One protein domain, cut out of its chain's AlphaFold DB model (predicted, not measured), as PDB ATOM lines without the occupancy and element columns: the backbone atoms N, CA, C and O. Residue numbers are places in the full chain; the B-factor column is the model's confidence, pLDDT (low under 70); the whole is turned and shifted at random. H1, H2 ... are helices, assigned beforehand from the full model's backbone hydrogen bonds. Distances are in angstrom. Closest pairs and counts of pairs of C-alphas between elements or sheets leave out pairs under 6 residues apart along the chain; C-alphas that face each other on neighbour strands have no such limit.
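Overview. This is residues 2 to 91 of the 252 residues of the protein "DNA helicase" of Actinobacteria bacterium (UniProt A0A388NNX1). Two long helices, H1 and H5, make an open V with their beginnings near each other, and the shorter helix H3 sits in the angle between them, touching both. Short H4 folds back beside H3, while a stretch of low model confidence, residues 29 to 42, with the short helix H2, returns from the far end of H1 as a wide loop, leaving open space beside H1. Residues 23 to 29 and 85 to 91 stick out as the free tips of the V. The printed part has 90 residues with five named helices, H1 to H5 in that order along the chain, and no named strand; the class is all helix. The whole is loose, with a radius of gyration of the C-alphas of 15.4 A, and flat, spanning 48 by 36 by 19 A.

Arrangement. H1, residues 2 to 27, touches H3, residues 44 to 53, with its residues 3 to 10 alone. Their closest C-alphas, of Thr 7 and Ser 47, are 5.5 A apart, and their lines are about perpendicular at 85 degrees. H1 only just touches H4, residues 56 to 62, with 3 pairs of C-alphas within 8 A; the closest, of Ala 9 and Tyr 62, are 5.5 A apart. H2, residues 36 to 40, touches no helix, and its closest C-alphas to H3, of Ala 40 and Glu 46, are 6.3 A apart. H3 and H4 are close but not clearly touching, at a shallow tilt of 25 degrees, opposite ways; their closest C-alphas, of Leu 51 and Phe 59, are 7.7 A apart. H5, residues 70 to 89, touches H3 with residues 76 to 84 alone, about perpendicular at 74 degrees; the closest C-alphas, of Leu 48 and Ala 80, are 5.4 A apart. H1 and H5 are near each other. The helix packing is mostly crossed, none of the 3 touching pairs being at a shallow tilt. Every O i to N i+4 pair is within hydrogen-bond range in H2 and H5, against 21 of 22 in H1, 5 of 6 in H3 and 0 of 3 in H4, where 2 of 4 O i to N i+3 pairs are.

Along the chain. H1 begins at C-alpha 2 (39.943, -40.181, 17.582) and is 37.8 A long. H2 is 6.8 A long, H3 14.7 A and H4 10.5 A. H5 runs 29.3 A, from C-alpha 70 (34.518, -48.430, 24.288) to C-alpha 89 (61.290, -46.515, 36.015).

Size, cuts and confidence. The C-alphas of Asp 29 and Glu 71, the two farthest apart, are 48.3 A apart. The printed part has no cut and no long link. Mean pLDDT of the printed part is 78.3, with residues 15 to 26 and 29 to 42 under 70.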
ATOM      1  N   ALA A   2      40.686 -40.719  16.429       85.44
ATOM      2  CA  ALA A   2      39.943 -40.181  17.582       85.44
ATOM      3  C   ALA A   2      40.855 -39.499  18.617       85.44
ATOM      4  O   ALA A   2      40.606 -38.362  19.006       85.44
ATOM      5  N   LEU A   3      41.984 -40.138  18.959       86.00
ATOM      6  CA  LEU A   3      42.968 -39.583  19.895       86.00
ATOM      7  C   LEU A   3      43.533 -38.241  19.425       86.00
ATOM      8  O   LEU A   3      43.552 -37.291  20.189       86.00
ATOM      9  N   GLY A   4      43.909 -38.121  18.150       85.12
ATOM     10  CA  GLY A   4      44.409 -36.853  17.614       85.12
ATOM     11  C   GLY A   4      43.353 -35.740  17.599       85.12
ATOM     12  O   GLY A   4      43.698 -34.571  17.748       85.12
ATOM     13  N   ALA A   5      42.073 -36.082  17.431       85.38
ATOM     14  CA  ALA A   5      40.981 -35.113  17.506       85.38
ATOM     15  C   ALA A   5      40.738 -34.656  18.956       85.38
ATOM     16  O   ALA A   5      40.613 -33.458  19.201       85.38
ATOM     17  N   PHE A   6      40.782 -35.591  19.911       88.19
ATOM     18  CA  PHE A   6      40.753 -35.315  21.349       88.19
ATOM     19  C   PHE A   6      41.930 -34.430  21.787       88.19
ATOM     20  O   PHE A   6      41.709 -33.385  22.389       88.19
ATOM     21  N   THR A   7      43.167 -34.774  21.403       87.50
ATOM     22  CA  THR A   7      44.373 -33.981  21.698       87.50
ATOM     23  C   THR A   7      44.241 -32.551  21.190       87.50
ATOM     24  O   THR A   7      44.520 -31.611  21.925       87.50
ATOM     25  N   LYS A   8      43.755 -32.355  19.956       84.81
ATOM     26  CA  LYS A   8      43.531 -31.013  19.395       84.81
ATOM     27  C   LYS A   8      42.433 -30.242  20.129       84.81
ATOM     28  O   LYS A   8      42.586 -29.043  20.342       84.81
ATOM     29  N   ALA A   9      41.331 -30.900  20.492       85.06
ATOM     30  CA  ALA A   9      40.236 -30.273  21.234       85.06
ATOM     31  C   ALA A   9      40.686 -29.843  22.638       85.06
ATOM     32  O   ALA A   9      40.417 -28.714  23.055       85.06
ATOM     33  N   PHE A  10      41.432 -30.712  23.320       83.56
ATOM     34  CA  PHE A  10      42.047 -30.430  24.610       83.56
ATOM     35  C   PHE A  10      43.058 -29.278  24.505       83.56
ATOM     36  O   PHE A  10      42.901 -28.266  25.189       83.56
ATOM     37  N   ALA A  11      44.010 -29.364  23.570       80.88
ATOM     38  CA  ALA A  11      45.016 -28.330  23.326       80.88
ATOM     39  C   ALA A  11      44.383 -26.962  23.045       80.88
ATOM     40  O   ALA A  11      44.760 -25.978  23.666       80.88
ATOM     41  N   LYS A  12      43.357 -26.897  22.186       80.62
ATOM     42  CA  LYS A  12      42.647 -25.646  21.871       80.62
ATOM     43  C   LYS A  12      42.005 -25.010  23.106       80.62
ATOM     44  O   LYS A  12      41.981 -23.787  23.224       80.62
ATOM     45  N   SER A  13      41.469 -25.825  24.013       77.06
ATOM     46  CA  SER A  13      40.896 -25.326  25.263       77.06
ATOM     47  C   SER A  13      41.967 -24.801  26.226       77.06
ATOM     48  O   SER A  13      41.745 -23.792  26.893       77.06
ATOM     49  N   ASN A  14      43.145 -25.434  26.243       71.25
ATOM     50  CA  ASN A  14      44.245 -25.073  27.130       71.25
ATOM     51  C   ASN A  14      45.059 -23.876  26.601       71.25
ATOM     52  O   ASN A  14      45.427 -22.995  27.372       71.25
ATOM     53  N   ASP A  15      45.254 -23.763  25.285       64.94
ATOM     54  CA  ASP A  15      45.859 -22.592  24.631       64.94
ATOM     55  C   ASP A  15      45.024 -21.324  24.833       64.94
ATOM     56  O   ASP A  15      45.573 -20.233  24.976       64.94
ATOM     57  N   TYR A  16      43.695 -21.450  24.923       57.59
ATOM     58  CA  TYR A  16      42.837 -20.329  25.309       57.59
ATOM     59  C   TYR A  16      43.130 -19.852  26.743       57.59
ATOM     60  O   TYR A  16      43.130 -18.649  27.011       57.59
ATOM     61  N   SER A  17      43.447 -20.779  27.653       57.78
ATOM     62  CA  SER A  17      43.890 -20.465  29.018       57.78
ATOM     63  C   SER A  17      45.297 -19.850  29.036       57.78
ATOM     64  O   SER A  17      45.520 -18.847  29.712       57.78
ATOM     65  N   ARG A  18      46.228 -20.370  28.222       57.72
ATOM     66  CA  ARG A  18      47.593 -19.833  28.065       57.72
ATOM     67  C   ARG A  18      47.615 -18.428  27.490       57.72
ATOM     68  O   ARG A  18      48.313 -17.577  28.016       57.72
ATOM     69  N   GLY A  19      46.828 -18.154  26.450       60.00
ATOM     70  CA  GLY A  19      46.727 -16.817  25.862       60.00
ATOM     71  C   GLY A  19      46.167 -15.783  26.842       60.00
ATOM     72  O   GLY A  19      46.494 -14.605  26.742       60.00
ATOM     73  N   LYS A  20      45.348 -16.214  27.808       62.88
ATOM     74  CA  LYS A  20      44.859 -15.369  28.903       62.88
ATOM     75  C   LYS A  20      45.928 -15.154  29.981       62.88
ATOM     76  O   LYS A  20      46.112 -14.026  30.419       62.88
ATOM     77  N   TRP A  21      46.649 -16.206  30.359       57.88
ATOM     78  CA  TRP A  21      47.743 -16.144  31.331       57.88
ATOM     79  C   TRP A  21      48.952 -15.346  30.825       57.88
ATOM     80  O   TRP A  21      49.455 -14.502  31.551       57.88
ATOM     81  N   LEU A  22      49.363 -15.526  29.566       60.16
ATOM     82  CA  LEU A  22      50.434 -14.746  28.937       60.16
ATOM     83  C   LEU A  22      50.080 -13.264  28.857       60.16
ATOM     84  O   LEU A  22      50.938 -12.430  29.097       60.16
ATOM     85  N   LYS A  23      48.817 -12.927  28.560       65.00
ATOM     86  CA  LYS A  23      48.348 -11.535  28.627       65.00
ATOM     87  C   LYS A  23      48.467 -10.971  30.038       65.00
ATOM     88  O   LYS A  23      48.994  -9.881  30.189       65.00
ATOM     89  N   GLN A  24      48.044 -11.730  31.047       69.88
ATOM     90  CA  GLN A  24      48.147 -11.311  32.442       69.88
ATOM     91  C   GLN A  24      49.607 -11.160  32.901       69.88
ATOM     92  O   GLN A  24      49.946 -10.168  33.527       69.88
ATOM     93  N   ALA A  25      50.495 -12.087  32.537       68.56
ATOM     94  CA  ALA A  25      51.918 -12.008  32.865       68.56
ATOM     95  C   ALA A  25      52.619 -10.828  32.168       68.56
ATOM     96  O   ALA A  25      53.487 -10.204  32.766       68.56
ATOM     97  N   LEU A  26      52.213 -10.496  30.934       68.38
ATOM     98  CA  LEU A  26      52.700  -9.318  30.208       68.38
ATOM     99  C   LEU A  26      52.167  -8.003  30.805       68.38
ATOM    100  O   LEU A  26      52.845  -6.985  30.749       68.38
ATOM    101  N   GLU A  27      50.945  -8.014  31.346       77.56
ATOM    102  CA  GLU A  27      50.336  -6.875  32.046       77.56
ATOM    103  C   GLU A  27      50.936  -6.664  33.449       77.56
ATOM    104  O   GLU A  27      51.001  -5.529  33.919       77.56
ATOM    105  N   GLU A  28      51.388  -7.736  34.102       79.06
ATOM    106  CA  GLU A  28      51.965  -7.739  35.455       79.06
ATOM    107  C   GLU A  28      53.514  -7.765  35.469       79.06
ATOM    108  O   GLU A  28      54.108  -7.802  36.546       79.06
ATOM    109  N   ASP A  29      54.162  -7.718  34.296       68.88
ATOM    110  CA  ASP A  29      55.626  -7.707  34.089       68.88
ATOM    111  C   ASP A  29      56.368  -8.864  34.802       68.88
ATOM    112  O   ASP A  29      57.458  -8.721  35.359       68.88
ATOM    113  N   LEU A  30      55.743 -10.047  34.809       64.19
ATOM    114  CA  LEU A  30      56.290 -11.272  35.397       64.19
ATOM    115  C   LEU A  30      57.152 -12.024  34.371       64.19
ATOM    116  O   LEU A  30      56.685 -12.351  33.278       64.19
ATOM    117  N   GLU A  31      58.391 -12.376  34.734       54.66
ATOM    118  CA  GLU A  31      59.225 -13.275  33.924       54.66
ATOM    119  C   GLU A  31      58.587 -14.670  33.840       54.66
ATOM    120  O   GLU A  31      58.505 -15.411  34.823       54.66
ATOM    121  N   VAL A  32      58.154 -15.047  32.636       53.62
ATOM    122  CA  VAL A  32      57.629 -16.385  32.356       53.62
ATOM    123  C   VAL A  32      58.792 -17.312  32.013       53.62
ATOM    124  O   VAL A  32      59.293 -17.325  30.889       53.62
ATOM    125  N   VAL A  33      59.230 -18.103  32.992       51.22
ATOM    126  CA  VAL A  33      60.158 -19.212  32.753       51.22
ATOM    127  C   VAL A  33      59.353 -20.403  32.245       51.22
ATOM    128  O   VAL A  33      58.647 -21.050  33.018       51.22
ATOM    129  N   ALA A  34      59.474 -20.695  30.952       48.66
ATOM    130  CA  ALA A  34      58.801 -21.836  30.349       48.66
ATOM    131  C   ALA A  34      59.330 -23.157  30.930       48.66
ATOM    132  O   ALA A  34      60.495 -23.516  30.738       48.66
ATOM    133  N   THR A  35      58.486 -23.884  31.663       46.12
ATOM    134  CA  THR A  35      58.845 -25.177  32.275       46.12
ATOM    135  C   THR A  35      58.623 -26.345  31.304       46.12
ATOM    136  O   THR A  35      57.922 -26.215  30.304       46.12
ATOM    137  N   ALA A  36      59.194 -27.524  31.582       47.00
ATOM    138  CA  ALA A  36      59.002 -28.727  30.755       47.00
ATOM    139  C   ALA A  36      57.516 -29.117  30.565       47.00
ATOM    140  O   ALA A  36      57.158 -29.694  29.534       47.00
ATOM    141  N   ASP A  37      56.646 -28.738  31.508       46.66
ATOM    142  CA  ASP A  37      55.190 -28.905  31.417       46.66
ATOM    143  C   ASP A  37      54.563 -28.045  30.301       46.66
ATOM    144  O   ASP A  37      53.545 -28.418  29.714       46.66
ATOM    145  N   GLU A  38      55.189 -26.933  29.909       49.16
ATOM    146  CA  GLU A  38      54.718 -26.102  28.796       49.16
ATOM    147  C   GLU A  38      54.974 -26.742  27.429       49.16
ATOM    148  O   GLU A  38      54.155 -26.594  26.518       49.16
ATOM    149  N   PHE A  39      56.038 -27.536  27.296       47.91
ATOM    150  CA  PHE A  39      56.293 -28.333  26.091       47.91
ATOM    151  C   PHE A  39      55.307 -29.503  25.951       47.91
ATOM    152  O   PHE A  39      55.073 -30.003  24.849       47.91
ATOM    153  N   ALA A  40      54.726 -29.947  27.069       51.50
ATOM    154  CA  ALA A  40      53.809 -31.073  27.107       51.50
ATOM    155  C   ALA A  40      52.367 -30.700  26.748       51.50
ATOM    156  O   ALA A  40      51.636 -31.597  26.325       51.50
ATOM    157  N   ALA A  41      51.935 -29.435  26.882       51.53
ATOM    158  CA  ALA A  41      50.515 -29.165  26.686       51.53
ATOM    159  C   ALA A  41      50.077 -29.204  25.215       51.53
ATOM    160  O   ALA A  41      50.587 -28.467  24.368       51.53
ATOM    161  N   GLY A  42      49.127 -30.096  24.928       63.12
ATOM    162  CA  GLY A  42      48.757 -30.505  23.572       63.12
ATOM    163  C   GLY A  42      49.599 -31.657  23.010       63.12
ATOM    164  O   GLY A  42      49.428 -32.036  21.850       63.12
ATOM    165  N   SER A  43      50.469 -32.254  23.829       79.06
ATOM    166  CA  SER A  43      51.148 -33.507  23.507       79.06
ATOM    167  C   SER A  43      50.173 -34.683  23.558       79.06
ATOM    168  O   SER A  43      49.230 -34.741  24.357       79.06
ATOM    169  N   ILE A  44      50.447 -35.685  22.726       83.56
ATOM    170  CA  ILE A  44      49.747 -36.973  22.764       83.56
ATOM    171  C   ILE A  44      49.932 -37.640  24.134       83.56
ATOM    172  O   ILE A  44      48.998 -38.255  24.638       83.56
ATOM    173  N   ILE A  45      51.102 -37.479  24.760       84.00
ATOM    174  CA  ILE A  45      51.399 -38.077  26.069       84.00
ATOM    175  C   ILE A  45      50.487 -37.486  27.142       84.00
ATOM    176  O   ILE A  45      49.837 -38.227  27.870       84.00
ATOM    177  N   GLU A  46      50.383 -36.161  27.204       82.81
ATOM    178  CA  GLU A  46      49.475 -35.490  28.134       82.81
ATOM    179  C   GLU A  46      48.022 -35.908  27.876       82.81
ATOM    180  O   GLU A  46      47.286 -36.219  28.806       82.81
ATOM    181  N   SER A  47      47.623 -36.017  26.608       88.25
ATOM    182  CA  SER A  47      46.277 -36.477  26.254       88.25
ATOM    183  C   SER A  47      45.978 -37.877  26.797       88.25
ATOM    184  O   SER A  47      44.879 -38.110  27.291       88.25
ATOM    185  N   LEU A  48      46.944 -38.800  26.738       90.06
ATOM    186  CA  LEU A  48      46.815 -40.144  27.312       90.06
ATOM    187  C   LEU A  48      46.686 -40.107  28.839       90.06
ATOM    188  O   LEU A  48      45.860 -40.826  29.396       90.06
ATOM    189  N   GLU A  49      47.454 -39.248  29.511       87.25
ATOM    190  CA  GLU A  49      47.347 -39.038  30.959       87.25
ATOM    191  C   GLU A  49      45.949 -38.520  31.339       87.25
ATOM    192  O   GLU A  49      45.336 -39.029  32.279       87.25
ATOM    193  N   GLN A  50      45.393 -37.594  30.550       88.69
ATOM    194  CA  GLN A  50      44.048 -37.052  30.761       88.69
ATOM    195  C   GLN A  50      42.939 -38.098  30.589       88.69
ATOM    196  O   GLN A  50      41.923 -38.036  31.280       88.69
ATOM    197  N   LEU A  51      43.123 -39.110  29.730       89.19
ATOM    198  CA  LEU A  51      42.160 -40.217  29.614       89.19
ATOM    199  C   LEU A  51      41.996 -41.010  30.921       89.19
ATOM    200  O   LEU A  51      40.971 -41.684  31.095       89.19
ATOM    201  N   LEU A  52      42.994 -40.958  31.810       88.56
ATOM    202  CA  LEU A  52      42.990 -41.630  33.109       88.56
ATOM    203  C   LEU A  52      42.383 -40.773  34.220       88.56
ATOM    204  O   LEU A  52      41.807 -41.325  35.154       88.56
ATOM    205  N   THR A  53      42.544 -39.453  34.148       87.75
ATOM    206  CA  THR A  53      42.200 -38.530  35.240       87.75
ATOM    207  C   THR A  53      40.881 -37.800  35.031       87.75
ATOM    208  O   THR A  53      40.231 -37.450  36.014       87.75
ATOM    209  N   LEU A  54      40.463 -37.569  33.780       86.88
ATOM    210  CA  LEU A  54      39.262 -36.789  33.503       86.88
ATOM    211  C   LEU A  54      37.988 -37.530  33.937       86.88
ATOM    212  O   LEU A  54      37.767 -38.680  33.534       86.88
ATOM    213  N   PRO A  55      37.087 -36.866  34.682       85.19
ATOM    214  CA  PRO A  55      35.777 -37.419  34.975       85.19
ATOM    215  C   PRO A  55      34.939 -37.512  33.691       85.19
ATOM    216  O   PRO A  55      35.069 -36.699  32.772       85.19
ATOM    217  N   SER A  56      34.014 -38.474  33.639       82.50
ATOM    218  CA  SER A  56      33.190 -38.746  32.448       82.50
ATOM    219  C   SER A  56      32.404 -37.531  31.936       82.50
ATOM    220  O   SER A  56      32.097 -37.449  30.748       82.50
ATOM    221  N   SER A  57      32.062 -36.585  32.814       83.62
ATOM    222  CA  SER A  57      31.376 -35.335  32.466       83.62
ATOM    223  C   SER A  57      32.269 -34.351  31.707       83.62
ATOM    224  O   SER A  57      31.794 -33.668  30.802       83.62
ATOM    225  N   GLU A  58      33.555 -34.273  32.050       84.44
ATOM    226  CA  GLU A  58      34.523 -33.398  31.386       84.44
ATOM    227  C   GLU A  58      35.092 -34.034  30.130       84.44
ATOM    228  O   GLU A  58      35.267 -33.344  29.131       84.44
ATOM    229  N   PHE A  59      35.276 -35.354  30.133       85.88
ATOM    230  CA  PHE A  59      35.707 -36.103  28.957       85.88
ATOM    231  C   PHE A  59      34.823 -35.818  27.729       85.88
ATOM    232  O   PHE A  59      35.338 -35.525  26.650       85.88
ATOM    233  N   LYS A  60      33.493 -35.790  27.911       85.12
ATOM    234  CA  LYS A  60      32.525 -35.470  26.844       85.12
ATOM    235  C   LYS A  60      32.711 -34.080  26.228       85.12
ATOM    236  O   LYS A  60      32.299 -33.871  25.094       85.12
ATOM    237  N   LYS A  61      33.323 -33.124  26.940       85.06
ATOM    238  CA  LYS A  61      33.594 -31.774  26.406       85.06
ATOM    239  C   LYS A  61      34.675 -31.789  25.322       85.06
ATOM    240  O   LYS A  61      34.684 -30.915  24.461       85.06
ATOM    241  N   TYR A  62      35.579 -32.763  25.389       84.88
ATOM    242  CA  TYR A  62      36.723 -32.913  24.486       84.88
ATOM    243  C   TYR A  62      36.538 -34.054  23.482       84.88
ATOM    244  O   TYR A  62      37.391 -34.271  22.620       84.88
ATOM    245  N   GLU A  63      35.430 -34.787  23.588       81.75
ATOM    246  CA  GLU A  63      35.051 -35.800  22.619       81.75
ATOM    247  C   GLU A  63      34.851 -35.144  21.249       81.75
ATOM    248  O   GLU A  63      34.172 -34.127  21.095       81.75
ATOM    249  N   SER A  64      35.506 -35.705  20.239       81.06
ATOM    250  CA  SER A  64      35.511 -35.171  18.883       81.06
ATOM    251  C   SER A  64      35.255 -36.293  17.889       81.06
ATOM    252  O   SER A  64      35.291 -37.464  18.247       81.06
ATOM    253  N   THR A  65      34.963 -35.949  16.635       83.56
ATOM    254  CA  THR A  65      34.654 -36.943  15.600       83.56
ATOM    255  C   THR A  65      35.929 -37.335  14.836       83.56
ATOM    256  O   THR A  65      36.645 -36.447  14.367       83.56
ATOM    257  N   PRO A  66      36.226 -38.638  14.656       85.38
ATOM    258  CA  PRO A  66      35.471 -39.793  15.154       85.38
ATOM    259  C   PRO A  66      35.619 -39.977  16.671       85.38
ATOM    260  O   PRO A  66      36.715 -39.801  17.198       85.38
ATOM    261  N   ALA A  67      34.522 -40.358  17.335       87.62
ATOM    262  CA  ALA A  67      34.501 -40.668  18.764       87.62
ATOM    263  C   ALA A  67      35.287 -41.953  19.070       87.62
ATOM    264  O   ALA A  67      35.542 -42.775  18.181       87.62
ATOM    265  N   PHE A  68      35.669 -42.142  20.332       90.00
ATOM    266  CA  PHE A  68      36.279 -43.397  20.763       90.00
ATOM    267  C   PHE A  68      35.212 -44.489  20.870       90.00
ATOM    268  O   PHE A  68      34.152 -44.268  21.449       90.00
ATOM    269  N   SER A  69      35.504 -45.689  20.367       91.88
ATOM    270  CA  SER A  69      34.753 -46.869  20.796       91.88
ATOM    271  C   SER A  69      35.126 -47.225  22.237       91.88
ATOM    272  O   SER A  69      36.213 -46.880  22.709       91.88
ATOM    273  N   GLU A  70      34.251 -47.954  22.926       90.94
ATOM    274  CA  GLU A  70      34.518 -48.430  24.288       90.94
ATOM    275  C   GLU A  70      35.802 -49.271  24.353       90.94
ATOM    276  O   GLU A  70      36.651 -49.062  25.220       90.94
ATOM    277  N   GLU A  71      36.003 -50.151  23.370       94.31
ATOM    278  CA  GLU A  71      37.207 -50.973  23.278       94.31
ATOM    279  C   GLU A  71      38.472 -50.142  23.021       94.31
ATOM    280  O   GLU A  71      39.495 -50.362  23.671       94.31
ATOM    281  N   ALA A  72      38.416 -49.152  22.121       91.44
ATOM    282  CA  ALA A  72      39.554 -48.273  21.863       91.44
ATOM    283  C   ALA A  72      39.926 -47.467  23.113       91.44
ATOM    284  O   ALA A  72      41.104 -47.329  23.435       91.44
ATOM    285  N   LEU A  73      38.924 -46.965  23.834       91.25
ATOM    286  CA  LEU A  73      39.117 -46.197  25.057       91.25
ATOM    287  C   LEU A  73      39.718 -47.068  26.169       91.25
ATOM    288  O   LEU A  73      40.667 -46.643  26.827       91.25
ATOM    289  N   SER A  74      39.226 -48.299  26.333       93.50
ATOM    290  CA  SER A  74      39.782 -49.272  27.281       93.50
ATOM    291  C   SER A  74      41.255 -49.569  26.978       93.50
ATOM    292  O   SER A  74      42.113 -49.381  27.842       93.50
ATOM    293  N   ARG A  75      41.584 -49.893  25.719       95.19
ATOM    294  CA  ARG A  75      42.969 -50.143  25.278       95.19
ATOM    295  C   ARG A  75      43.882 -48.934  25.498       95.19
ATOM    296  O   ARG A  75      45.001 -49.101  25.975       95.19
ATOM    297  N   LEU A  76      43.413 -47.721  25.194       93.38
ATOM    298  CA  LEU A  76      44.186 -46.490  25.398       93.38
ATOM    299  C   LEU A  76      44.452 -46.205  26.876       93.38
ATOM    300  O   LEU A  76      45.554 -45.784  27.215       93.38
ATOM    301  N   ARG A  77      43.482 -46.456  27.761       93.75
ATOM    302  CA  ARG A  77      43.679 -46.320  29.211       93.75
ATOM    303  C   ARG A  77      44.671 -47.348  29.742       93.75
ATOM    304  O   ARG A  77      45.570 -46.980  30.494       93.75
ATOM    305  N   SER A  78      44.556 -48.609  29.327       94.62
ATOM    306  CA  SER A  78      45.537 -49.641  29.679       94.62
ATOM    307  C   SER A  78      46.941 -49.244  29.219       94.62
ATOM    308  O   SER A  78      47.872 -49.273  30.017       94.62
ATOM    309  N   PHE A  79      47.079 -48.781  27.974       94.00
ATOM    310  CA  PHE A  79      48.351 -48.297  27.442       94.00
ATOM    311  C   PHE A  79      48.900 -47.092  28.218       94.00
ATOM    312  O   PHE A  79      50.077 -47.077  28.565       94.00
ATOM    313  N   ALA A  80      48.057 -46.108  28.545       93.81
ATOM    314  CA  ALA A  80      48.457 -44.935  29.320       93.81
ATOM    315  C   ALA A  80      48.978 -45.316  30.716       93.81
ATOM    316  O   ALA A  80      49.981 -44.769  31.171       93.81
ATOM    317  N   LEU A  81      48.340 -46.285  31.386       93.94
ATOM    318  CA  LEU A  81      48.813 -46.794  32.675       93.94
ATOM    319  C   LEU A  81      50.184 -47.456  32.550       93.94
ATOM    320  O   LEU A  81      51.074 -47.149  33.345       93.94
ATOM    321  N   SER A  82      50.370 -48.324  31.556       93.00
ATOM    322  CA  SER A  82      51.653 -48.995  31.361       93.00
ATOM    323  C   SER A  82      52.761 -48.010  30.975       93.00
ATOM    324  O   SER A  82      53.858 -48.086  31.523       93.00
ATOM    325  N   LEU A  83      52.463 -47.011  30.137       92.06
ATOM    326  CA  LEU A  83      53.398 -45.938  29.793       92.06
ATOM    327  C   LEU A  83      53.786 -45.097  31.021       92.06
ATOM    328  O   LEU A  83      54.947 -44.730  31.179       92.06
ATOM    329  N   ARG A  84      52.839 -44.817  31.926       90.38
ATOM    330  CA  ARG A  84      53.110 -44.116  33.192       90.38
ATOM    331  C   ARG A  84      54.000 -44.937  34.132       90.38
ATOM    332  O   ARG A  84      54.762 -44.360  34.909       90.38
ATOM    333  N   VAL A  85      53.875 -46.264  34.129       90.44
ATOM    334  CA  VAL A  85      54.777 -47.152  34.886       90.44
ATOM    335  C   VAL A  85      56.175 -47.112  34.280       90.44
ATOM    336  O   VAL A  85      57.103 -46.764  35.000       90.44
ATOM    337  N   LEU A  86      56.291 -47.324  32.966       91.38
ATOM    338  CA  LEU A  86      57.559 -47.250  32.240       91.38
ATOM    339  C   LEU A  86      58.284 -45.928  32.533       91.38
ATOM    340  O   LEU A  86      59.395 -45.920  33.042       91.38
ATOM    341  N   ARG A  87      57.613 -44.782  32.355       88.12
ATOM    342  CA  ARG A  87      58.200 -43.453  32.620       88.12
ATOM    343  C   ARG A  87      58.723 -43.266  34.045       88.12
ATOM    344  O   ARG A  87      59.650 -42.489  34.235       88.12
ATOM    345  N   ARG A  88      58.126 -43.923  35.045       88.31
ATOM    346  CA  ARG A  88      58.595 -43.834  36.438       88.31
ATOM    347  C   ARG A  88      59.878 -44.623  36.682       88.31
ATOM    348  O   ARG A  88      60.611 -44.280  37.606       88.31
ATOM    349  N   ASN A  89      60.145 -45.630  35.866       83.69
ATOM    350  CA  ASN A  89      61.290 -46.515  36.015       83.69
ATOM    351  C   ASN A  89      62.511 -46.065  35.184       83.69
ATOM    352  O   ASN A  89      63.636 -46.407  35.532       83.69
ATOM    353  N   LEU A  90      62.323 -45.184  34.190       84.94
ATOM    354  CA  LEU A  90      63.379 -44.621  33.325       84.94
ATOM    355  C   LEU A  90      64.330 -43.601  34.004       84.94
ATOM    356  O   LEU A  90      64.797 -42.661  33.365       84.94
ATOM    357  N   ASN A  91      64.630 -43.759  35.295       80.56
ATOM    358  CA  ASN A  91      65.544 -42.880  36.044       80.56
ATOM    359  C   ASN A  91      66.963 -43.464  36.205       80.56
ATOM    360  O   ASN A  91      67.776 -42.898  36.937       80.56
TER     361      ASN A  91